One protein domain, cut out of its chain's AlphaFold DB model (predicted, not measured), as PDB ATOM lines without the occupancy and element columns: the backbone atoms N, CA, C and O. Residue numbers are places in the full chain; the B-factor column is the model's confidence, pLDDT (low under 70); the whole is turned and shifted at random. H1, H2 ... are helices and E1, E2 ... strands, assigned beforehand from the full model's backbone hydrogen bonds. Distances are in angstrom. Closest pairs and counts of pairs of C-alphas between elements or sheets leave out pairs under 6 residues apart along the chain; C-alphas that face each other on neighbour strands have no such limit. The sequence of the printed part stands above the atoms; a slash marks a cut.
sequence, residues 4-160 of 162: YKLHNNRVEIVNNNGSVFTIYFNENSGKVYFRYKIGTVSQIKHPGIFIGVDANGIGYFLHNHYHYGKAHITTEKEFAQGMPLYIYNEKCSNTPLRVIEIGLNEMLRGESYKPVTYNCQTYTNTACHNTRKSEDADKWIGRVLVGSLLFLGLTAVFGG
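Overview. This is residues 4 to 160 of the 162 residues of an uncharacterized protein of Bacteroidetes bacterium HGW-Bacteroidetes-1 (UniProt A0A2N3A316). Look first for a compact body built on a strongly twisted sheet of four strands, E4 to E7, with H2 and H3 packed over one face and short H1 on the other. A small sheet, E1 to E3, sits at one end of this body, and the long helix H4 extends away from the body, its residues 142 to 159 sticking out as a free arm that makes the length. The printed part has 157 residues, running E1 E2 E3 E4 E5 E6 E7 H1 H2 H3 H4, of mixed class; both sheets are antiparallel, ordered E4 E5 E6 E7 and E1 E2 E3. The whole is loose, with a radius of gyration of the C-alphas of 18.8 A and spans of 72 by 30 by 30 A.

Along the chain. Find the large sheet in E4, residues 32 to 36, E5, residues 45 to 53 and 22.9 A long, E6, residues 59 to 65, 17.9 A, and E7, residues 70 to 75, 15.9 A. The small sheet holds E1, residues 4 to 6, beginning at C-alpha 4 (128.702, 90.289, 96.673), E2, residues 10 to 14, and E3, residues 20 to 24. The helices are H1, residues 76 to 80, H2, residues 96 to 109, 20.1 A, H3, residues 120 to 129, 13.8 A, and H4, residues 135 to 159, which runs 36.1 A to C-alpha 159 (132.243, 66.432, 39.078).

Arrangement. E4 to E7 form a meander, each strand the antiparallel neighbour of the one before; look for N 33 and O 48 at 2.8 A, N 49 and O 62 at 2.8 A, and N 61 and O 74 at 2.9 A. H2 runs slantwise to these strands at a height of 9.0 A over the sheet, its C-alpha 107 lying 4.9 A from C-alpha 71 of E7, the closest pair. H3 is on the same face, at a height of 8.2 A, and H1 is on the opposite face, over E5. H2 and H3 touch at a steep tilt of 47 degrees, opposite ways, closest at the C-alphas of Val 99 and Ala 127, 4.7 A. E1 to E3 form a second meander, with N 5 and O 12 at 2.9 A and N 13 and O 21 at 2.8 A; the closest C-alphas of E3 and E5, Ile 23 and Val 53, are 5.2 A apart. H4 is close to H3 but not clearly touching, with the C-alphas of Gln 121 and Glu 135 closest at 7.5 A. In H1, H2, H3 and H4 every O i to N i+4 pair is within hydrogen-bond range.

Size, cuts and confidence. The C-alphas of Ala 55 and Gly 160, the two farthest apart, are 72.6 A from each other. The printed part has no cut, and the link from H1 to H2 is long. Confidence is under 70 at residues 40 to 42 and 139 to 160.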
ATOM      1  N   TYR A   4     127.391  90.182  96.042       98.12
ATOM      2  CA  TYR A   4     128.702  90.289  96.673       98.12
ATOM      3  C   TYR A   4     128.994  91.730  97.116       98.12
ATOM      4  O   TYR A   4     128.411  92.682  96.597       98.12
ATOM      5  N   LYS A   5     129.919  91.888  98.066       98.38
ATOM      6  CA  LYS A   5     130.559  93.168  98.394       98.38
ATOM      7  C   LYS A   5     132.052  93.048  98.135       98.38
ATOM      8  O   LYS A   5     132.707  92.155  98.671       98.38
ATOM      9  N   LEU A   6     132.576  93.922  97.284       98.38
ATOM     10  CA  LEU A   6     133.984  93.930  96.912       98.38
ATOM     11  C   LEU A   6     134.725  95.016  97.691       98.38
ATOM     12  O   LEU A   6     134.303  96.169  97.717       98.38
ATOM     13  N   HIS A   7     135.833  94.632  98.313       98.38
ATOM     14  CA  HIS A   7     136.732  95.514  99.046       98.38
ATOM     15  C   HIS A   7     138.128  95.450  98.423       98.38
ATOM     16  O   HIS A   7     138.427  94.554  97.642       98.38
ATOM     17  N   ASN A   8     139.026  96.353  98.820       97.75
ATOM     18  CA  ASN A   8     140.395  96.365  98.292       97.75
ATOM     19  C   ASN A   8     141.225  95.132  98.690       97.75
ATOM     20  O   ASN A   8     142.222  94.840  98.041       97.75
ATOM     21  N   ASN A   9     140.837  94.419  99.752       98.31
ATOM     22  CA  ASN A   9     141.592  93.292 100.305       98.31
ATOM     23  C   ASN A   9     140.788  91.991 100.436       98.31
ATOM     24  O   ASN A   9     141.315  91.007 100.951       98.31
ATOM     25  N   ARG A  10     139.510  91.984 100.043       98.56
ATOM     26  CA  ARG A  10     138.639  90.809 100.142       98.56
ATOM     27  C   ARG A  10     137.383  90.964  99.294       98.56
ATOM     28  O   ARG A  10     136.997  92.074  98.926       98.56
ATOM     29  N   VAL A  11     136.677  89.859  99.106       98.62
ATOM     30  CA  VAL A  11     135.284  89.840  98.665       98.62
ATOM     31  C   VAL A  11     134.425  89.086  99.676       98.62
ATOM     32  O   VAL A  11     134.807  88.027 100.170       98.62
ATOM     33  N   GLU A  12     133.250  89.638  99.963       98.50
ATOM     34  CA  GLU A  12     132.203  89.001 100.757       98.50
ATOM     35  C   GLU A  12     131.105  88.510  99.807       98.50
ATOM     36  O   GLU A  12     130.419  89.300  99.156       98.50
ATOM     37  N   ILE A  13     130.947  87.194  99.702       97.69
ATOM     38  CA  ILE A  13     129.943  86.518  98.885       97.69
ATOM     39  C   ILE A  13     128.704  86.267  99.738       97.69
ATOM     40  O   ILE A  13     128.765  85.550 100.735       97.69
ATOM     41  N   VAL A  14     127.562  86.818  99.331       97.25
ATOM     42  CA  VAL A  14     126.281  86.594 100.007       97.25
ATOM     43  C   VAL A  14     125.534  85.477  99.288       97.25
ATOM     44  O   VAL A  14     125.137  85.604  98.124       97.25
ATOM     45  N   ASN A  15     125.329  84.360  99.977       94.38
ATOM     46  CA  ASN A  15     124.615  83.203  99.453       94.38
ATOM     47  C   ASN A  15     123.094  83.403  99.462       94.38
ATOM     48  O   ASN A  15     122.555  84.331 100.064       94.38
ATOM     49  N   ASN A  16     122.379  82.502  98.786       92.75
ATOM     50  CA  ASN A  16     120.918  82.580  98.674       92.75
ATOM     51  C   ASN A  16     120.216  82.390 100.028       92.75
ATOM     52  O   ASN A  16     119.158  82.965 100.247       92.75
ATOM     53  N   ASN A  17     120.831  81.638 100.942       94.81
ATOM     54  CA  ASN A  17     120.363  81.454 102.318       94.81
ATOM     55  C   ASN A  17     120.760  82.609 103.262       94.81
ATOM     56  O   ASN A  17     120.562  82.500 104.465       94.81
ATOM     57  N   GLY A  18     121.371  83.682 102.747       94.81
ATOM     58  CA  GLY A  18     121.827  84.826 103.541       94.81
ATOM     59  C   GLY A  18     123.179  84.641 104.235       94.81
ATOM     60  O   GLY A  18     123.708  85.620 104.753       94.81
ATOM     61  N   SER A  19     123.773  83.441 104.214       96.62
ATOM     62  CA  SER A  19     125.128  83.238 104.747       96.62
ATOM     63  C   SER A  19     126.162  84.043 103.957       96.62
ATOM     64  O   SER A  19     126.033  84.215 102.740       96.62
ATOM     65  N   VAL A  20     127.187  84.528 104.658       97.06
ATOM     66  CA  VAL A  20     128.293  85.286 104.069       97.06
ATOM     67  C   VAL A  20     129.551  84.437 104.090       97.06
ATOM     68  O   VAL A  20     129.934  83.899 105.126       97.06
ATOM     69  N   PHE A  21     130.190  84.333 102.935       95.69
ATOM     70  CA  PHE A  21     131.455  83.644 102.737       95.69
ATOM     71  C   PHE A  21     132.512  84.661 102.292       95.69
ATOM     72  O   PHE A  21     132.271  85.423 101.358       95.69
ATOM     73  N   THR A  22     133.660  84.708 102.971       98.44
ATOM     74  CA  THR A  22     134.691  85.733 102.735       98.44
ATOM     75  C   THR A  22     135.936  85.119 102.112       98.44
ATOM     76  O   THR A  22     136.447  84.121 102.615       98.44
ATOM     77  N   ILE A  23     136.443  85.756 101.057       98.62
ATOM     78  CA  ILE A  23     137.701  85.399 100.393       98.62
ATOM     79  C   ILE A  23     138.639  86.600 100.488       98.62
ATOM     80  O   ILE A  23     138.311  87.683 100.000       98.62
ATOM     81  N   TYR A  24     139.801  86.413 101.101       98.75
ATOM     82  CA  TYR A  24     140.847  87.415 101.267       98.75
ATOM     83  C   TYR A  24     141.808  87.399 100.086       98.75
ATOM     84  O   TYR A  24     142.207  86.342  99.596       98.75
ATOM     85  N   PHE A  25     142.185  88.586  99.627       98.69
ATOM     86  CA  PHE A  25     143.082  88.729  98.492       98.69
ATOM     87  C   PHE A  25     144.543  88.552  98.896       98.69
ATOM     88  O   PHE A  25     144.941  88.895 100.007       98.69
ATOM     89  N   ASN A  26     145.338  88.044  97.960       98.12
ATOM     90  CA  ASN A  26     146.785  87.908  98.071       98.12
ATOM     91  C   ASN A  26     147.456  88.306  96.742       98.12
ATOM     92  O   ASN A  26     146.806  88.792  95.816       98.12
ATOM     93  N   GLU A  27     148.762  88.094  96.618       97.19
ATOM     94  CA  GLU A  27     149.552  88.450  95.437       97.19
ATOM     95  C   GLU A  27     149.161  87.695  94.154       97.19
ATOM     96  O   GLU A  27     149.610  88.050  93.060       97.19
ATOM     97  N   ASN A  28     148.342  86.648  94.268       97.56
ATOM     98  CA  ASN A  28     147.844  85.849  93.152       97.56
ATOM     99  C   ASN A  28     146.415  86.204  92.741       97.56
ATOM    100  O   ASN A  28     145.979  85.787  91.666       97.56
ATOM    101  N   SER A  29     145.699  86.975  93.558       98.38
ATOM    102  CA  SER A  29     144.344  87.438  93.270       98.38
ATOM    103  C   SER A  29     144.274  88.147  91.919       98.38
ATOM    104  O   SER A  29     145.138  88.950  91.576       98.38
ATOM    105  N   GLY A  30     143.250  87.828  91.129       97.62
ATOM    106  CA  GLY A  30     143.007  88.381  89.798       97.62
ATOM    107  C   GLY A  30     143.870  87.789  88.678       97.62
ATOM    108  O   GLY A  30     143.650  88.139  87.520       97.62
ATOM    109  N   LYS A  31     144.817  86.884  88.969       97.44
ATOM    110  CA  LYS A  31     145.575  86.171  87.926       97.44
ATOM    111  C   LYS A  31     144.730  85.059  87.305       97.44
ATOM    112  O   LYS A  31     143.959  84.383  87.990       97.44
ATOM    113  N   VAL A  32     144.920  84.835  86.006       97.62
ATOM    114  CA  VAL A  32     144.297  83.719  85.285       97.62
ATOM    115  C   VAL A  32     145.234  82.515  85.318       97.62
ATOM    116  O   VAL A  32     146.351  82.563  84.800       97.62
ATOM    117  N   TYR A  33     144.758  81.425  85.906       97.50
ATOM    118  CA  TYR A  33     145.416  80.127  85.868       97.50
ATOM    119  C   TYR A  33     144.698  79.207  84.889       97.50
ATOM    120  O   TYR A  33     143.548  79.432  84.517       97.50
ATOM    121  N   PHE A  34     145.362  78.129  84.505       96.25
ATOM    122  CA  PHE A  34     144.747  77.009  83.825       96.25
ATOM    123  C   PHE A  34     145.306  75.687  84.313       96.25
ATOM    124  O   PHE A  34     146.429  75.588  84.801       96.25
ATOM    125  N   ARG A  35     144.526  74.650  84.053       94.88
ATOM    126  CA  ARG A  35     145.013  73.283  83.886       94.88
ATOM    127  C   ARG A  35     144.662  72.795  82.490       94.88
ATOM    128  O   ARG A  35     143.863  73.421  81.790       94.88
ATOM    129  N   TYR A  36     145.197  71.652  82.093       91.44
ATOM    130  CA  TYR A  36     144.717  70.967  80.896       91.44
ATOM    131  C   TYR A  36     143.397  70.235  81.174       91.44
ATOM    132  O   TYR A  36     143.165  69.733  82.281       91.44
ATOM    133  N   LYS A  37     142.504  70.203  80.178       87.50
ATOM    134  CA  LYS A  37     141.268  69.414  80.258       87.50
ATOM    135  C   LYS A  37     141.602  67.920  80.324       87.50
ATOM    136  O   LYS A  37     142.489  67.436  79.627       87.50
ATOM    137  N   ILE A  38     140.887  67.200  81.187       84.75
ATOM    138  CA  ILE A  38     141.036  65.750  81.362       84.75
ATOM    139  C   ILE A  38     140.265  65.047  80.241       84.75
ATOM    140  O   ILE A  38     139.168  65.478  79.885       84.75
ATOM    141  N   GLY A  39     140.829  63.973  79.686       74.56
ATOM    142  CA  GLY A  39     140.154  63.155  78.673       74.56
ATOM    143  C   GLY A  39     140.091  63.778  77.274       74.56
ATOM    144  O   GLY A  39     139.350  63.287  76.428       74.56
ATOM    145  N   THR A  40     140.856  64.842  77.003       69.31
ATOM    146  CA  THR A  40     140.968  65.437  75.663       69.31
ATOM    147  C   THR A  40     142.330  65.146  75.041       69.31
ATOM    148  O   THR A  40     143.359  65.322  75.684       69.31
ATOM    149  N   VAL A  41     142.340  64.753  73.762       58.00
ATOM    150  CA  VAL A  41     143.549  64.366  72.999       58.00
ATOM    151  C   VAL A  41     144.455  65.568  72.668       58.00
ATOM    152  O   VAL A  41     145.567  65.403  72.180       58.00
ATOM    153  N   SER A  42     144.020  66.801  72.948       55.09
ATOM    154  CA  SER A  42     144.832  68.000  72.741       55.09
ATOM    155  C   SER A  42     144.874  68.890  73.978       55.09
ATOM    156  O   SER A  42     143.992  68.837  74.834       55.09
ATOM    157  N   GLN A  43     145.935  69.700  74.030       74.75
ATOM    158  CA  GLN A  43     146.366  70.678  75.037       74.75
ATOM    159  C   GLN A  43     145.349  71.815  75.294       74.75
ATOM    160  O   GLN A  43     145.718  72.985  75.403       74.75
ATOM    161  N   ILE A  44     144.059  71.490  75.367       84.56
ATOM    162  CA  ILE A  44     142.980  72.439  75.612       84.56
ATOM    163  C   ILE A  44     143.114  72.922  77.046       84.56
ATOM    164  O   ILE A  44     143.032  72.147  78.006       84.56
ATOM    165  N   LYS A  45     143.317  74.227  77.177       91.00
ATOM    166  CA  LYS A  45     143.427  74.882  78.471       91.00
ATOM    167  C   LYS A  45     142.037  75.076  79.060       91.00
ATOM    168  O   LYS A  45     141.090  75.459  78.370       91.00
ATOM    169  N   HIS A  46     141.928  74.825  80.354       93.75
ATOM    170  CA  HIS A  46     140.750  75.103  81.159       93.75
ATOM    171  C   HIS A  46     141.060  76.262  82.109       93.75
ATOM    172  O   HIS A  46     141.611  76.021  83.186       93.75
ATOM    173  N   PRO A  47     140.809  77.513  81.687       96.31
ATOM    174  CA  PRO A  47     141.168  78.690  82.459       96.31
ATOM    175  C   PRO A  47     140.203  78.961  83.621       96.31
ATOM    176  O   PRO A  47     139.015  78.627  83.565       96.31
ATOM    177  N   GLY A  48     140.724  79.620  84.653       97.69
ATOM    178  CA  GLY A  48     139.994  80.138  85.806       97.69
ATOM    179  C   GLY A  48     140.730  81.327  86.425       97.69
ATOM    180  O   GLY A  48     141.950  81.439  86.324       97.69
ATOM    181  N   ILE A  49     139.990  82.236  87.049       98.44
ATOM    182  CA  ILE A  49     140.536  83.418  87.727       98.44
ATOM    183  C   ILE A  49     140.722  83.063  89.198       98.44
ATOM    184  O   ILE A  49     139.745  82.712  89.860       98.44
ATOM    185  N   PHE A  50     141.943  83.170  89.715       98.56
ATOM    186  CA  PHE A  50     142.178  83.016  91.147       98.56
ATOM    187  C   PHE A  50     141.658  84.246  91.890       98.56
ATOM    188  O   PHE A  50     141.999  85.378  91.546       98.56
ATOM    189  N   ILE A  51     140.817  84.045  92.899       98.25
ATOM    190  CA  ILE A  51     140.201  85.138  93.655       98.25
ATOM    191  C   ILE A  51     141.055  85.479  94.872       98.25
ATOM    192  O   ILE A  51     141.308  86.650  95.138       98.25
ATOM    193  N   GLY A  52     141.493  84.465  95.613       98.56
ATOM    194  CA  GLY A  52     142.126  84.610  96.919       98.56
ATOM    195  C   GLY A  52     141.921  83.361  97.772       98.56
ATOM    196  O   GLY A  52     141.575  82.302  97.243       98.56
ATOM    197  N   VAL A  53     142.103  83.500  99.083       98.75
ATOM    198  CA  VAL A  53     141.999  82.405 100.059       98.75
ATOM    199  C   VAL A  53     140.993  82.714 101.166       98.75
ATOM    200  O   VAL A  53     140.775  83.877 101.496       98.75
ATOM    201  N   ASP A  54     140.369  81.700 101.760       98.31
ATOM    202  CA  ASP A  54     139.591  81.891 102.991       98.31
ATOM    203  C   ASP A  54     140.485  81.937 104.248       98.31
ATOM    204  O   ASP A  54     141.713  81.891 104.172       98.31
ATOM    205  N   ALA A  55     139.861  82.031 105.428       97.69
ATOM    206  CA  ALA A  55     140.563  82.070 106.713       97.69
ATOM    207  C   ALA A  55     141.381  80.799 107.024       97.69
ATOM    208  O   ALA A  55     142.266  80.847 107.874       97.69
ATOM    209  N   ASN A  56     141.109  79.682 106.341       97.81
ATOM    210  CA  ASN A  56     141.844  78.423 106.481       97.81
ATOM    211  C   ASN A  56     142.929  78.261 105.403       97.81
ATOM    212  O   ASN A  56     143.564  77.209 105.325       97.81
ATOM    213  N   GLY A  57     143.129  79.268 104.546       97.69
ATOM    214  CA  GLY A  57     144.087  79.215 103.445       97.69
ATOM    215  C   GLY A  57     143.598  78.437 102.221       97.69
ATOM    216  O   GLY A  57     144.397  78.167 101.327       97.69
ATOM    217  N   ILE A  58     142.310  78.075 102.139       98.25
ATOM    218  CA  ILE A  58     141.770  77.381 100.961       98.25
ATOM    219  C   ILE A  58     141.646  78.390  99.822       98.25
ATOM    220  O   ILE A  58     140.975  79.406  99.974       98.25
ATOM    221  N   GLY A  59     142.280  78.109  98.681       98.44
ATOM    222  CA  GLY A  59     142.187  78.926  97.472       98.44
ATOM    223  C   GLY A  59     140.841  78.789  96.762       98.44
ATOM    224  O   GLY A  59     140.243  77.713  96.754       98.44
ATOM    225  N   TYR A  60     140.378  79.868  96.127       98.69
ATOM    226  CA  TYR A  60     139.117  79.893  95.380       98.69
ATOM    227  C   TYR A  60     139.299  80.432  93.965       98.69
ATOM    228  O   TYR A  60     139.985  81.431  93.734       98.69
ATOM    229  N   PHE A  61     138.617  79.786  93.024       98.56
ATOM    230  CA  PHE A  61     138.626  80.123  91.609       98.56
ATOM    231  C   PHE A  61     137.236  80.489  91.111       98.56
ATOM    232  O   PHE A  61     136.245  79.839  91.439       98.56
ATOM    233  N   LEU A  62     137.187  81.498  90.249       98.19
ATOM    234  CA  LEU A  62     136.058  81.791  89.378       98.19
ATOM    235  C   LEU A  62     136.291  81.137  88.023       98.19
ATOM    236  O   LEU A  62     137.281  81.441  87.352       98.19
ATOM    237  N   HIS A  63     135.360  80.307  87.568       96.94
ATOM    238  CA  HIS A  63     135.426  79.785  86.208       96.94
ATOM    239  C   HIS A  63     134.060  79.383  85.654       96.94
ATOM    240  O   HIS A  63     133.098  79.161  86.388       96.94
ATOM    241  N   ASN A  64     133.985  79.291  84.329       95.31
ATOM    242  CA  ASN A  64     132.809  78.820  83.612       95.31
ATOM    243  C   ASN A  64     133.022  77.376  83.152       95.31
ATOM    244  O   ASN A  64     134.073  77.038  82.601       95.31
ATOM    245  N   HIS A  65     132.036  76.512  83.382       91.50
ATOM    246  CA  HIS A  65     132.183  75.081  83.150       91.50
ATOM    247  C   HIS A  65     130.853  74.439  82.741       91.50
ATOM    248  O   HIS A  65     129.822  74.676  83.366       91.50
ATOM    249  N   TYR A  66     130.891  73.560  81.734       87.94
ATOM    250  CA  TYR A  66     129.698  72.919  81.168       87.94
ATOM    251  C   TYR A  66     128.897  72.101  82.193       87.94
ATOM    252  O   TYR A  66     127.681  72.223  82.225       87.94
ATOM    253  N   HIS A  67     129.560  71.332  83.071       89.12
ATOM    254  CA  HIS A  67     128.897  70.588  84.156       89.12
ATOM    255  C   HIS A  67     127.987  71.443  85.052       89.12
ATOM    256  O   HIS A  67     126.949  70.957  85.486       89.12
ATOM    257  N   TYR A  68     128.344  72.705  85.303       91.00
ATOM    258  CA  TYR A  68     127.542  73.618  86.127       91.00
ATOM    259  C   TYR A  68     126.607  74.497  85.290       91.00
ATOM    260  O   TYR A  68     125.776  75.222  85.834       91.00
ATOM    261  N   GLY A  69     126.759  74.467  83.964       93.00
ATOM    262  CA  GLY A  69     125.955  75.226  83.016       93.00
ATOM    263  C   GLY A  69     126.172  76.738  83.044       93.00
ATOM    264  O   GLY A  69     125.498  77.421  82.284       93.00
ATOM    265  N   LYS A  70     127.068  77.275  83.883       95.69
ATOM    266  CA  LYS A  70     127.373  78.712  84.010       95.69
ATOM    267  C   LYS A  70     128.664  78.961  84.801       95.69
ATOM    268  O   LYS A  70     129.265  78.035  85.359       95.69
ATOM    269  N   ALA A  71     129.071  80.228  84.872       96.62
ATOM    270  CA  ALA A  71     130.131  80.688  85.762       96.62
ATOM    271  C   ALA A  71     129.788  80.409  87.235       96.62
ATOM    272  O   ALA A  71     128.641  80.581  87.656       96.62
ATOM    273  N   HIS A  72     130.775  79.961  88.009       96.38
ATOM    274  CA  HIS A  72     130.638  79.675  89.436       96.38
ATOM    275  C   HIS A  72     131.983  79.821  90.172       96.38
ATOM    276  O   HIS A  72     133.041  79.937  89.544       96.38
ATOM    277  N   ILE A  73     131.920  79.829  91.508       97.12
ATOM    278  CA  ILE A  73     133.083  79.761  92.400       97.12
ATOM    279  C   ILE A  73     133.295  78.305  92.812       97.12
ATOM    280  O   ILE A  73     132.333  77.617  93.150       97.12
ATOM    281  N   THR A  74     134.546  77.866  92.822       97.44
ATOM    282  CA  THR A  74     134.964  76.538  93.277       97.44
ATOM    283  C   THR A  74     136.253  76.652  94.089       97.44
ATOM    284  O   THR A  74     136.964  77.657  93.992       97.44
ATOM    285  N   THR A  75     136.558  75.646  94.901       98.19
ATOM    286  CA  THR A  75     137.849  75.575  95.594       98.19
ATOM    287  C   THR A  75     138.982  75.268  94.613       98.19
ATOM    288  O   THR A  75     138.774  74.696  93.544       98.19
ATOM    289  N   GLU A  76     140.215  75.593  94.983       97.94
ATOM    290  CA  GLU A  76     141.409  75.263  94.203       97.94
ATOM    291  C   GLU A  76     141.535  73.759  93.950       97.94
ATOM    292  O   GLU A  76     141.825  73.344  92.830       97.94
ATOM    293  N   LYS A  77     141.239  72.934  94.959       97.69
ATOM    294  CA  LYS A  77     141.271  71.472  94.842       97.69
ATOM    295  C   LYS A  77     140.301  70.968  93.770       97.69
ATOM    296  O   LYS A  77     140.666  70.127  92.947       97.69
ATOM    297  N   GLU A  78     139.074  71.480  93.779       97.12
ATOM    298  CA  GLU A  78     138.044  71.139  92.793       97.12
ATOM    299  C   GLU A  78     138.386  71.680  91.401       97.12
ATOM    300  O   GLU A  78     138.217  70.965  90.413       97.12
ATOM    301  N   PHE A  79     138.920  72.903  91.312       97.06
ATOM    302  CA  PHE A  79     139.373  73.476  90.049       97.06
ATOM    303  C   PHE A  79     140.505  72.649  89.442       97.06
ATOM    304  O   PHE A  79     140.440  72.328  88.257       97.06
ATOM    305  N   ALA A  80     141.513  72.280  90.237       96.50
ATOM    306  CA  ALA A  80     142.701  71.555  89.801       96.50
ATOM    307  C   ALA A  80     142.410  70.097  89.424       96.50
ATOM    308  O   ALA A  80     143.026  69.576  88.496       96.50
ATOM    309  N   GLN A  81     141.477  69.429  90.112       94.94
ATOM    310  CA  GLN A  81     141.173  68.002  89.914       94.94
ATOM    311  C   GLN A  81     142.427  67.103  89.968       94.94
ATOM    312  O   GLN A  81     142.558  66.155  89.198       94.94
ATOM    313  N   GLY A  82     143.377  67.429  90.852       94.19
ATOM    314  CA  GLY A  82     144.650  66.706  90.984       94.19
ATOM    315  C   GLY A  82     145.691  67.009  89.897       94.19
ATOM    316  O   GLY A  82     146.765  66.418  89.914       94.19
ATOM    317  N   MET A  83     145.402  67.926  88.969       94.19
ATOM    318  CA  MET A  83     146.339  68.370  87.935       94.19
ATOM    319  C   MET A  83     147.162  69.576  88.408       94.19
ATOM    320  O   MET A  83     146.656  70.392  89.182       94.19
ATOM    321  N   PRO A  84     148.395  69.759  87.901       95.12
ATOM    322  CA  PRO A  84     149.150  70.984  88.131       95.12
ATOM    323  C   PRO A  84     148.431  72.205  87.540       95.12
ATOM    324  O   PRO A  84     147.840  72.139  86.456       95.12
ATOM    325  N   LEU A  85     148.516  73.327  88.258       96.88
ATOM    326  CA  LEU A  85     148.035  74.628  87.807       96.88
ATOM    327  C   LEU A  85     149.183  75.443  87.211       96.88
ATOM    328  O   LEU A  85     150.290  75.479  87.744       96.88
ATOM    329  N   TYR A  86     148.890  76.135  86.120       96.38
ATOM    330  CA  TYR A  86     149.824  76.991  85.402       96.38
ATOM    331  C   TYR A  86     149.239  78.392  85.282       96.38
ATOM    332  O   TYR A  86     148.037  78.548  85.083       96.38
ATOM    333  N   ILE A  87     150.079  79.417  85.359       95.06
ATOM    334  CA  ILE A  87     149.663  80.807  85.144       95.06
ATOM    335  C   ILE A  87     149.702  81.105  83.641       95.06
ATOM    336  O   ILE A  87     150.620  80.671  82.940       95.06
ATOM    337  N   TYR A  88     148.722  81.846  83.117       90.62
ATOM    338  CA  TYR A  88     148.873  82.435  81.785       90.62
ATOM    339  C   TYR A  88     149.959  83.511  81.822       90.62
ATOM    340  O   TYR A  88     149.840  84.486  82.552       90.62
ATOM    341  N   ASN A  89     150.985  83.374  80.980       81.31
ATOM    342  CA  ASN A  89     152.028  84.398  80.818       81.31
ATOM    343  C   ASN A  89     151.538  85.681  80.118       81.31
ATOM    344  O   ASN A  89     152.330  86.585  79.861       81.31
ATOM    345  N   GLU A  90     150.252  85.767  79.786       81.62
ATOM    346  CA  GLU A  90     149.656  86.964  79.213       81.62
ATOM    347  C   GLU A  90     149.288  87.962  80.313       81.62
ATOM    348  O   GLU A  90     148.725  87.610  81.351       81.62
ATOM    349  N   LYS A  91     149.608  89.235  80.080       88.44
ATOM    350  CA  LYS A  91     149.263  90.316  80.996       88.44
ATOM    351  C   LYS A  91     147.832  90.778  80.722       88.44
ATOM    352  O   LYS A  91     147.568  91.324  79.654       88.44
ATOM    353  N   CYS A  92     146.944  90.639  81.707       94.19
ATOM    354  CA  CYS A  92     145.611  91.240  81.642       94.19
ATOM    355  C   CYS A  92     145.696  92.752  81.419       94.19
ATOM    356  O   CYS A  92     146.526  93.434  82.025       94.19
ATOM    357  N   SER A  93     144.805  93.287  80.580       96.56
ATOM    358  CA  SER A  93     144.672  94.739  80.424       96.56
ATOM    359  C   SER A  93     143.943  95.368  81.612       96.56
ATOM    360  O   SER A  93     144.154  96.538  81.918       96.56
ATOM    361  N   ASN A  94     143.093  94.593  82.291       97.69
ATOM    362  CA  ASN A  94     142.410  95.001  83.514       97.69
ATOM    363  C   ASN A  94     143.290  94.769  84.758       97.69
ATOM    364  O   ASN A  94     144.071  93.819  84.821       97.69
ATOM    365  N   THR A  95     143.130  95.618  85.780       97.44
ATOM    366  CA  THR A  95     143.782  95.425  87.089       97.44
ATOM    367  C   THR A  95     143.222  94.190  87.804       97.44
ATOM    368  O   THR A  95     142.060  93.845  87.581       97.44
ATOM    369  N   PRO A  96     143.974  93.552  88.721       97.56
ATOM    370  CA  PRO A  96     143.501  92.375  89.453       97.56
ATOM    371  C   PRO A  96     142.114  92.524  90.092       97.56
ATOM    372  O   PRO A  96     141.256  91.658  89.930       97.56
ATOM    373  N   LEU A  97     141.864  93.658  90.758       98.12
ATOM    374  CA  LEU A  97     140.572  93.940  91.386       98.12
ATOM    375  C   LEU A  97     139.445  94.023  90.348       98.12
ATOM    376  O   LEU A  97     138.368  93.472  90.563       98.12
ATOM    377  N   ARG A  98     139.713  94.649  89.195       98.38
ATOM    378  CA  ARG A  98     138.752  94.758  88.093       98.38
ATOM    379  C   ARG A  98     138.479  93.406  87.430       98.38
ATOM    380  O   ARG A  98     137.335  93.136  87.075       98.38
ATOM    381  N   VAL A  99     139.491  92.545  87.296       98.44
ATOM    382  CA  VAL A  99     139.321  91.168  86.796       98.44
ATOM    383  C   VAL A  99     138.368  90.387  87.708       98.44
ATOM    384  O   VAL A  99     137.425  89.761  87.222       98.44
ATOM    385  N   ILE A 100     138.570  90.463  89.029       98.56
ATOM    386  CA  ILE A 100     137.694  89.810  90.014       98.56
ATOM    387  C   ILE A 100     136.271  90.371  89.934       98.56
ATOM    388  O   ILE A 100     135.317  89.600  89.855       98.56
ATOM    389  N   GLU A 101     136.120  91.697  89.901       98.56
ATOM    390  CA  GLU A 101     134.821  92.367  89.791       98.56
ATOM    391  C   GLU A 101     134.039  91.912  88.548       98.56
ATOM    392  O   GLU A 101     132.875  91.519  88.650       98.56
ATOM    393  N   ILE A 102     134.677  91.912  87.371       98.44
ATOM    394  CA  ILE A 102     134.034  91.474  86.127       98.44
ATOM    395  C   ILE A 102     133.657  89.993  86.215       98.44
ATOM    396  O   ILE A 102     132.533  89.642  85.863       98.44
ATOM    397  N   GLY A 103     134.540  89.130  86.727       98.06
ATOM    398  CA  GLY A 103     134.232  87.710  86.909       98.06
ATOM    399  C   GLY A 103     133.015  87.479  87.817       98.06
ATOM    400  O   GLY A 103     132.100  86.732  87.467       98.06
ATOM    401  N   LEU A 104     132.940  88.179  88.953       98.31
ATOM    402  CA  LEU A 104     131.787  88.109  89.858       98.31
ATOM    403  C   LEU A 104     130.500  88.625  89.198       98.31
ATOM    404  O   LEU A 104     129.436  88.032  89.387       98.31
ATOM    405  N   ASN A 105     130.586  89.687  88.393       98.12
ATOM    406  CA  ASN A 105     129.453  90.227  87.639       98.12
ATOM    407  C   ASN A 105     128.954  89.265  86.552       98.12
ATOM    408  O   ASN A 105     127.746  89.090  86.397       98.12
ATOM    409  N   GLU A 106     129.858  88.615  85.816       96.69
ATOM    410  CA  GLU A 106     129.513  87.557  84.859       96.69
ATOM    411  C   GLU A 106     128.814  86.383  85.571       96.69
ATOM    412  O   GLU A 106     127.782  85.899  85.103       96.69
ATOM    413  N   MET A 107     129.313  85.977  86.746       95.88
ATOM    414  CA  MET A 107     128.670  84.952  87.571       95.88
ATOM    415  C   MET A 107     127.271  85.364  88.052       95.88
ATOM    416  O   MET A 107     126.353  84.544  87.999       95.88
ATOM    417  N   LEU A 108     127.083  86.613  88.499       96.25
ATOM    418  CA  LEU A 108     125.765  87.133  88.890       96.25
ATOM    419  C   LEU A 108     124.777  87.155  87.731       96.25
ATOM    420  O   LEU A 108     123.613  86.814  87.922       96.25
ATOM    421  N   ARG A 109     125.239  87.541  86.537       95.88
ATOM    422  CA  ARG A 109     124.401  87.547  85.335       95.88
ATOM    423  C   ARG A 109     123.906  86.146  84.987       95.88
ATOM    424  O   ARG A 109     122.817  86.005  84.442       95.88
ATOM    425  N   GLY A 110     124.698  85.125  85.315       94.25
ATOM    426  CA  GLY A 110     124.290  83.729  85.212       94.25
ATOM    427  C   GLY A 110     124.044  83.276  83.777       94.25
ATOM    428  O   GLY A 110     123.179  82.431  83.557       94.25
ATOM    429  N   GLU A 111     124.774  83.837  82.809       95.38
ATOM    430  CA  GLU A 111     124.663  83.425  81.411       95.38
ATOM    431  C   GLU A 111     125.006  81.936  81.256       95.38
ATOM    432  O   GLU A 111     125.991  81.438  81.812       95.38
ATOM    433  N   SER A 112     124.170  81.216  80.506       96.06
ATOM    434  CA  SER A 112     124.342  79.783  80.292       96.06
ATOM    435  C   SER A 112     125.583  79.480  79.458       96.06
ATOM    436  O   SER A 112     125.846  80.131  78.445       96.06
ATOM    437  N   TYR A 113     126.308  78.433  79.847       94.25
ATOM    438  CA  TYR A 113     127.477  77.923  79.143       94.25
ATOM    439  C   TYR A 113     127.138  77.584  77.688       94.25
ATOM    440  O   TYR A 113     126.192  76.848  77.402       94.25
ATOM    441  N   LYS A 114     127.966  78.074  76.766       91.06
ATOM    442  CA  LYS A 114     127.903  77.772  75.334       91.06
ATOM    443  C   LYS A 114     129.306  77.399  74.861       91.06
ATOM    444  O   LYS A 114     130.201  78.234  74.982       91.06
ATOM    445  N   PRO A 115     129.524  76.201  74.279       84.88
ATOM    446  CA  PRO A 115     130.862  75.728  73.914       84.88
ATOM    447  C   PRO A 115     131.672  76.702  73.049       84.88
ATOM    448  O   PRO A 115     132.892  76.754  73.177       84.88
ATOM    449  N   VAL A 116     130.992  77.476  72.200       80.94
ATOM    450  CA  VAL A 116     131.612  78.402  71.243       80.94
ATOM    451  C   VAL A 116     131.628  79.841  71.760       80.94
ATOM    452  O   VAL A 116     132.661  80.494  71.728       80.94
ATOM    453  N   THR A 117     130.489  80.344  72.240       85.19
ATOM    454  CA  THR A 117     130.284  81.785  72.474       85.19
ATOM    455  C   THR A 117     130.318  82.203  73.941       85.19
ATOM    456  O   THR A 117     130.411  83.396  74.228       85.19
ATOM    457  N   TYR A 118     130.245  81.250  74.876       88.56
ATOM    458  CA  TYR A 118     130.296  81.520  76.311       88.56
ATOM    459  C   TYR A 118     130.864  80.327  77.087       88.56
ATOM    460  O   TYR A 118     130.158  79.613  77.803       88.56
ATOM    461  N   ASN A 119     132.157  80.080  76.898       90.88
ATOM    462  CA  ASN A 119     132.912  79.008  77.530       90.88
ATOM    463  C   ASN A 119     133.888  79.553  78.595       90.88
ATOM    464  O   ASN A 119     133.810  80.711  79.010       90.88
ATOM    465  N   CYS A 120     134.801  78.705  79.070       92.69
ATOM    466  CA  CYS A 120     135.838  79.072  80.032       92.69
ATOM    467  C   CYS A 120     136.765  80.197  79.533       92.69
ATOM    468  O   CYS A 120     137.032  81.124  80.288       92.69
ATOM    469  N   GLN A 121     137.214  80.151  78.274       91.00
ATOM    470  CA  GLN A 121     138.142  81.139  77.706       91.00
ATOM    471  C   GLN A 121     137.457  82.474  77.462       91.00
ATOM    472  O   GLN A 121     137.964  83.504  77.891       91.00
ATOM    473  N   THR A 122     136.263  82.462  76.862       94.12
ATOM    474  CA  THR A 122     135.506  83.705  76.662       94.12
ATOM    475  C   THR A 122     135.219  84.388  77.995       94.12
ATOM    476  O   THR A 122     135.276  85.610  78.078       94.12
ATOM    477  N   TYR A 123     134.928  83.612  79.045       96.31
ATOM    478  CA  TYR A 123     134.694  84.127  80.391       96.31
ATOM    479  C   TYR A 123     135.945  84.801  80.969       96.31
ATOM    480  O   TYR A 123     135.886  85.964  81.370       96.31
ATOM    481  N   THR A 124     137.094  84.118  80.962       96.38
ATOM    482  CA  THR A 124     138.332  84.698  81.501       96.38
ATOM    483  C   THR A 124     138.838  85.869  80.667       96.38
ATOM    484  O   THR A 124     139.272  86.859  81.243       96.38
ATOM    485  N   ASN A 125     138.704  85.826  79.340       95.62
ATOM    486  CA  ASN A 125     139.067  86.935  78.454       95.62
ATOM    487  C   ASN A 125     138.138  88.144  78.622       95.62
ATOM    488  O   ASN A 125     138.594  89.285  78.558       95.62
ATOM    489  N   THR A 126     136.859  87.925  78.945       96.75
ATOM    490  CA  THR A 126     135.949  89.025  79.294       96.75
ATOM    491  C   THR A 126     136.448  89.736  80.547       96.75
ATOM    492  O   THR A 126     136.524  90.960  80.571       96.75
ATOM    493  N   ALA A 127     136.866  88.986  81.566       96.94
ATOM    494  CA  ALA A 127     137.387  89.566  82.798       96.94
ATOM    495  C   ALA A 127     138.781  90.197  82.639       96.94
ATOM    496  O   ALA A 127     139.034  91.272  83.175       96.94
ATOM    497  N   CYS A 128     139.679  89.552  81.899       96.62
ATOM    498  CA  CYS A 128     141.085  89.938  81.758       96.62
ATOM    499  C   CYS A 128     141.291  91.057  80.719       96.62
ATOM    500  O   CYS A 128     142.095  91.965  80.946       96.62
ATOM    501  N   HIS A 129     140.517  91.029  79.626       96.44
ATOM    502  CA  HIS A 129     140.704  91.879  78.444       96.44
ATOM    503  C   HIS A 129     139.450  92.623  77.963       96.44
ATOM    504  O   HIS A 129     139.529  93.374  76.994       96.44
ATOM    505  N   ASN A 130     138.289  92.441  78.605       94.50
ATOM    506  CA  ASN A 130     136.992  92.933  78.113       94.50
ATOM    507  C   ASN A 130     136.623  92.388  76.715       94.50
ATOM    508  O   ASN A 130     135.888  93.036  75.971       94.50
ATOM    509  N   THR A 131     137.107  91.193  76.349       92.75
ATOM    510  CA  THR A 131     136.822  90.559  75.051       92.75
ATOM    511  C   THR A 131     136.206  89.169  75.215       92.75
ATOM    512  O   THR A 131     136.679  88.329  75.976       92.75
ATOM    513  N   ARG A 132     135.138  88.880  74.462       87.75
ATOM    514  CA  ARG A 132     134.489  87.555  74.429       87.75
ATOM    515  C   ARG A 132     135.075  86.686  73.318       87.75
ATOM    516  O   ARG A 132     134.391  86.363  72.352       87.75
ATOM    517  N   LYS A 133     136.353  86.329  73.446       86.94
ATOM    518  CA  LYS A 133     137.076  85.504  72.465       86.94
ATOM    519  C   LYS A 133     137.497  84.162  73.064       86.94
ATOM    520  O   LYS A 133     137.853  84.111  74.238       86.94
ATOM    521  N   SER A 134     137.449  83.094  72.269       82.19
ATOM    522  CA  SER A 134     138.011  81.784  72.617       82.19
ATOM    523  C   SER A 134     138.944  81.330  71.507       82.19
ATOM    524  O   SER A 134     138.516  81.058  70.387       82.19
ATOM    525  N   GLU A 135     140.226  81.225  71.836       80.38
ATOM    526  CA  GLU A 135     141.277  80.846  70.895       80.38
ATOM    527  C   GLU A 135     141.069  79.420  70.379       80.38
ATOM    528  O   GLU A 135     141.419  79.105  69.241       80.38
ATOM    529  N   ASP A 136     140.491  78.545  71.203       75.31
ATOM    530  CA  ASP A 136     140.206  77.171  70.799       75.31
ATOM    531  C   ASP A 136     138.933  77.055  69.951       75.31
ATOM    532  O   ASP A 136     138.902  76.232  69.033       75.31
ATOM    533  N   ALA A 137     137.916  77.892  70.185       72.88
ATOM    534  CA  ALA A 137     136.738  77.943  69.319       72.88
ATOM    535  C   ALA A 137     137.106  78.407  67.898       72.88
ATOM    536  O   ALA A 137     136.701  77.769  66.923       72.88
ATOM    537  N   ASP A 138     137.947  79.440  67.783       70.12
ATOM    538  CA  ASP A 138     138.412  79.968  66.494       70.12
ATOM    539  C   ASP A 138     139.163  78.899  65.677       70.12
ATOM    540  O   ASP A 138     138.934  78.743  64.474       70.12
ATOM    541  N   LYS A 139     140.015  78.093  66.329       69.62
ATOM    542  CA  LYS A 139     140.732  76.984  65.672       69.62
ATOM    543  C   LYS A 139     139.786  75.916  65.127       69.62
ATOM    544  O   LYS A 139     140.033  75.379  64.047       69.62
ATOM    545  N   TRP A 140     138.734  75.574  65.868       64.94
ATOM    546  CA  TRP A 140     137.769  74.559  65.443       64.94
ATOM    547  C   TRP A 140     136.912  75.039  64.273       64.94
ATOM    548  O   TRP A 140     136.783  74.312  63.288       64.94
ATOM    549  N   ILE A 141     136.401  76.272  64.329       66.19
ATOM    550  CA  ILE A 141     135.630  76.866  63.228       66.19
ATOM    551  C   ILE A 141     136.496  76.967  61.965       66.19
ATOM    552  O   ILE A 141     136.063  76.554  60.889       66.19
ATOM    553  N   GLY A 142     137.743  77.430  62.096       60.75
ATOM    554  CA  GLY A 142     138.679  77.512  60.974       60.75
ATOM    555  C   GLY A 142     138.952  76.153  60.322       60.75
ATOM    556  O   GLY A 142     138.944  76.044  59.098       60.75
ATOM    557  N   ARG A 143     139.123  75.087  61.116       60.94
ATOM    558  CA  ARG A 143     139.319  73.722  60.594       60.94
ATOM    559  C   ARG A 143     138.090  73.179  59.869       60.94
ATOM    560  O   ARG A 143     138.251  72.541  58.833       60.94
ATOM    561  N   VAL A 144     136.883  73.445  60.375       63.66
ATOM    562  CA  VAL A 144     135.637  73.048  59.700       63.66
ATOM    563  C   VAL A 144     135.489  73.780  58.366       63.66
ATOM    564  O   VAL A 144     135.179  73.147  57.363       63.66
ATOM    565  N   LEU A 145     135.768  75.085  58.318       61.22
ATOM    566  CA  LEU A 145     135.685  75.862  57.076       61.22
ATOM    567  C   LEU A 145     136.693  75.388  56.021       61.22
ATOM    568  O   LEU A 145     136.317  75.185  54.870       61.22
ATOM    569  N   VAL A 146     137.951  75.153  56.412       63.53
ATOM    570  CA  VAL A 146     138.984  74.630  55.502       63.53
ATOM    571  C   VAL A 146     138.638  73.217  55.023       63.53
ATOM    572  O   VAL A 146     138.778  72.926  53.837       63.53
ATOM    573  N   GLY A 147     138.132  72.352  55.909       59.97
ATOM    574  CA  GLY A 147     137.686  71.005  55.546       59.97
ATOM    575  C   GLY A 147     136.527  71.017  54.546       59.97
ATOM    576  O   GLY A 147     136.577  70.316  53.538       59.97
ATOM    577  N   SER A 148     135.521  71.863  54.774       60.59
ATOM    578  CA  SER A 148     134.374  72.019  53.872       60.59
ATOM    579  C   SER A 148     134.774  72.589  52.509       60.59
ATOM    580  O   SER A 148     134.286  72.121  51.483       60.59
ATOM    581  N   LEU A 149     135.697  73.557  52.469       62.81
ATOM    582  CA  LEU A 149     136.222  74.116  51.218       62.81
ATOM    583  C   LEU A 149     137.044  73.096  50.420       62.81
ATOM    584  O   LEU A 149     136.912  73.037  49.200       62.81
ATOM    585  N   LEU A 150     137.841  72.256  51.088       61.19
ATOM    586  CA  LEU A 150     138.569  71.160  50.439       61.19
ATOM    587  C   LEU A 150     137.616  70.104  49.867       61.19
ATOM    588  O   LEU A 150     137.822  69.647  48.744       61.19
ATOM    589  N   PHE A 151     136.546  69.759  50.589       59.00
ATOM    590  CA  PHE A 151     135.518  68.847  50.084       59.00
ATOM    591  C   PHE A 151     134.781  69.419  48.866       59.00
ATOM    592  O   PHE A 151     134.634  68.721  47.865       59.00
ATOM    593  N   LEU A 152     134.386  70.695  48.904       60.50
ATOM    594  CA  LEU A 152     133.731  71.358  47.772       60.50
ATOM    595  C   LEU A 152     134.669  71.488  46.558       60.50
ATOM    596  O   LEU A 152     134.260  71.199  45.431       60.50
ATOM    597  N   GLY A 153     135.941  71.833  46.778       58.69
ATOM    598  CA  GLY A 153     136.964  71.896  45.731       58.69
ATOM    599  C   GLY A 153     137.220  70.543  45.059       58.69
ATOM    600  O   GLY A 153     137.305  70.472  43.835       58.69
ATOM    601  N   LEU A 154     137.255  69.453  45.831       57.53
ATOM    602  CA  LEU A 154     137.374  68.096  45.289       57.53
ATOM    603  C   LEU A 154     136.123  67.697  44.488       57.53
ATOM    604  O   LEU A 154     136.254  67.164  43.389       57.53
ATOM    605  N   THR A 155     134.913  68.015  44.958       58.44
ATOM    606  CA  THR A 155     133.691  67.729  44.180       58.44
ATOM    607  C   THR A 155     133.607  68.528  42.878       58.44
ATOM    608  O   THR A 155     133.114  68.004  41.884       58.44
ATOM    609  N   ALA A 156     134.144  69.751  42.833       57.53
ATOM    610  CA  ALA A 156     134.197  70.554  41.610       57.53
ATOM    611  C   ALA A 156     135.229  70.019  40.598       57.53
ATOM    612  O   ALA A 156     134.956  69.996  39.399       57.53
ATOM    613  N   VAL A 157     136.384  69.531  41.065       58.62
ATOM    614  CA  VAL A 157     137.433  68.957  40.197       58.62
ATOM    615  C   VAL A 157     137.040  67.577  39.651       58.62
ATOM    616  O   VAL A 157     137.365  67.260  38.509       58.62
ATOM    617  N   PHE A 158     136.301  66.770  40.419       57.91
ATOM    618  CA  PHE A 158     135.881  65.424  40.000       57.91
ATOM    619  C   PHE A 158     134.450  65.342  39.431       57.91
ATOM    620  O   PHE A 158     134.109  64.343  38.803       57.91
ATOM    621  N   GLY A 159     133.619  66.376  39.596       53.50
ATOM    622  CA  GLY A 159     132.243  66.432  39.078       53.50
ATOM    623  C   GLY A 159     132.095  67.038  37.675       53.50
ATOM    624  O   GLY A 159     131.034  66.911  37.075       53.50
ATOM    625  N   GLY A 160     133.145  67.669  37.134       48.91
ATOM    626  CA  GLY A 160     133.130  68.366  35.838       48.91
ATOM    627  C   GLY A 160     133.363  67.496  34.593       48.91
ATOM    628  O   GLY A 160     133.583  68.037  33.514       48.91
TER     629      GLY A 160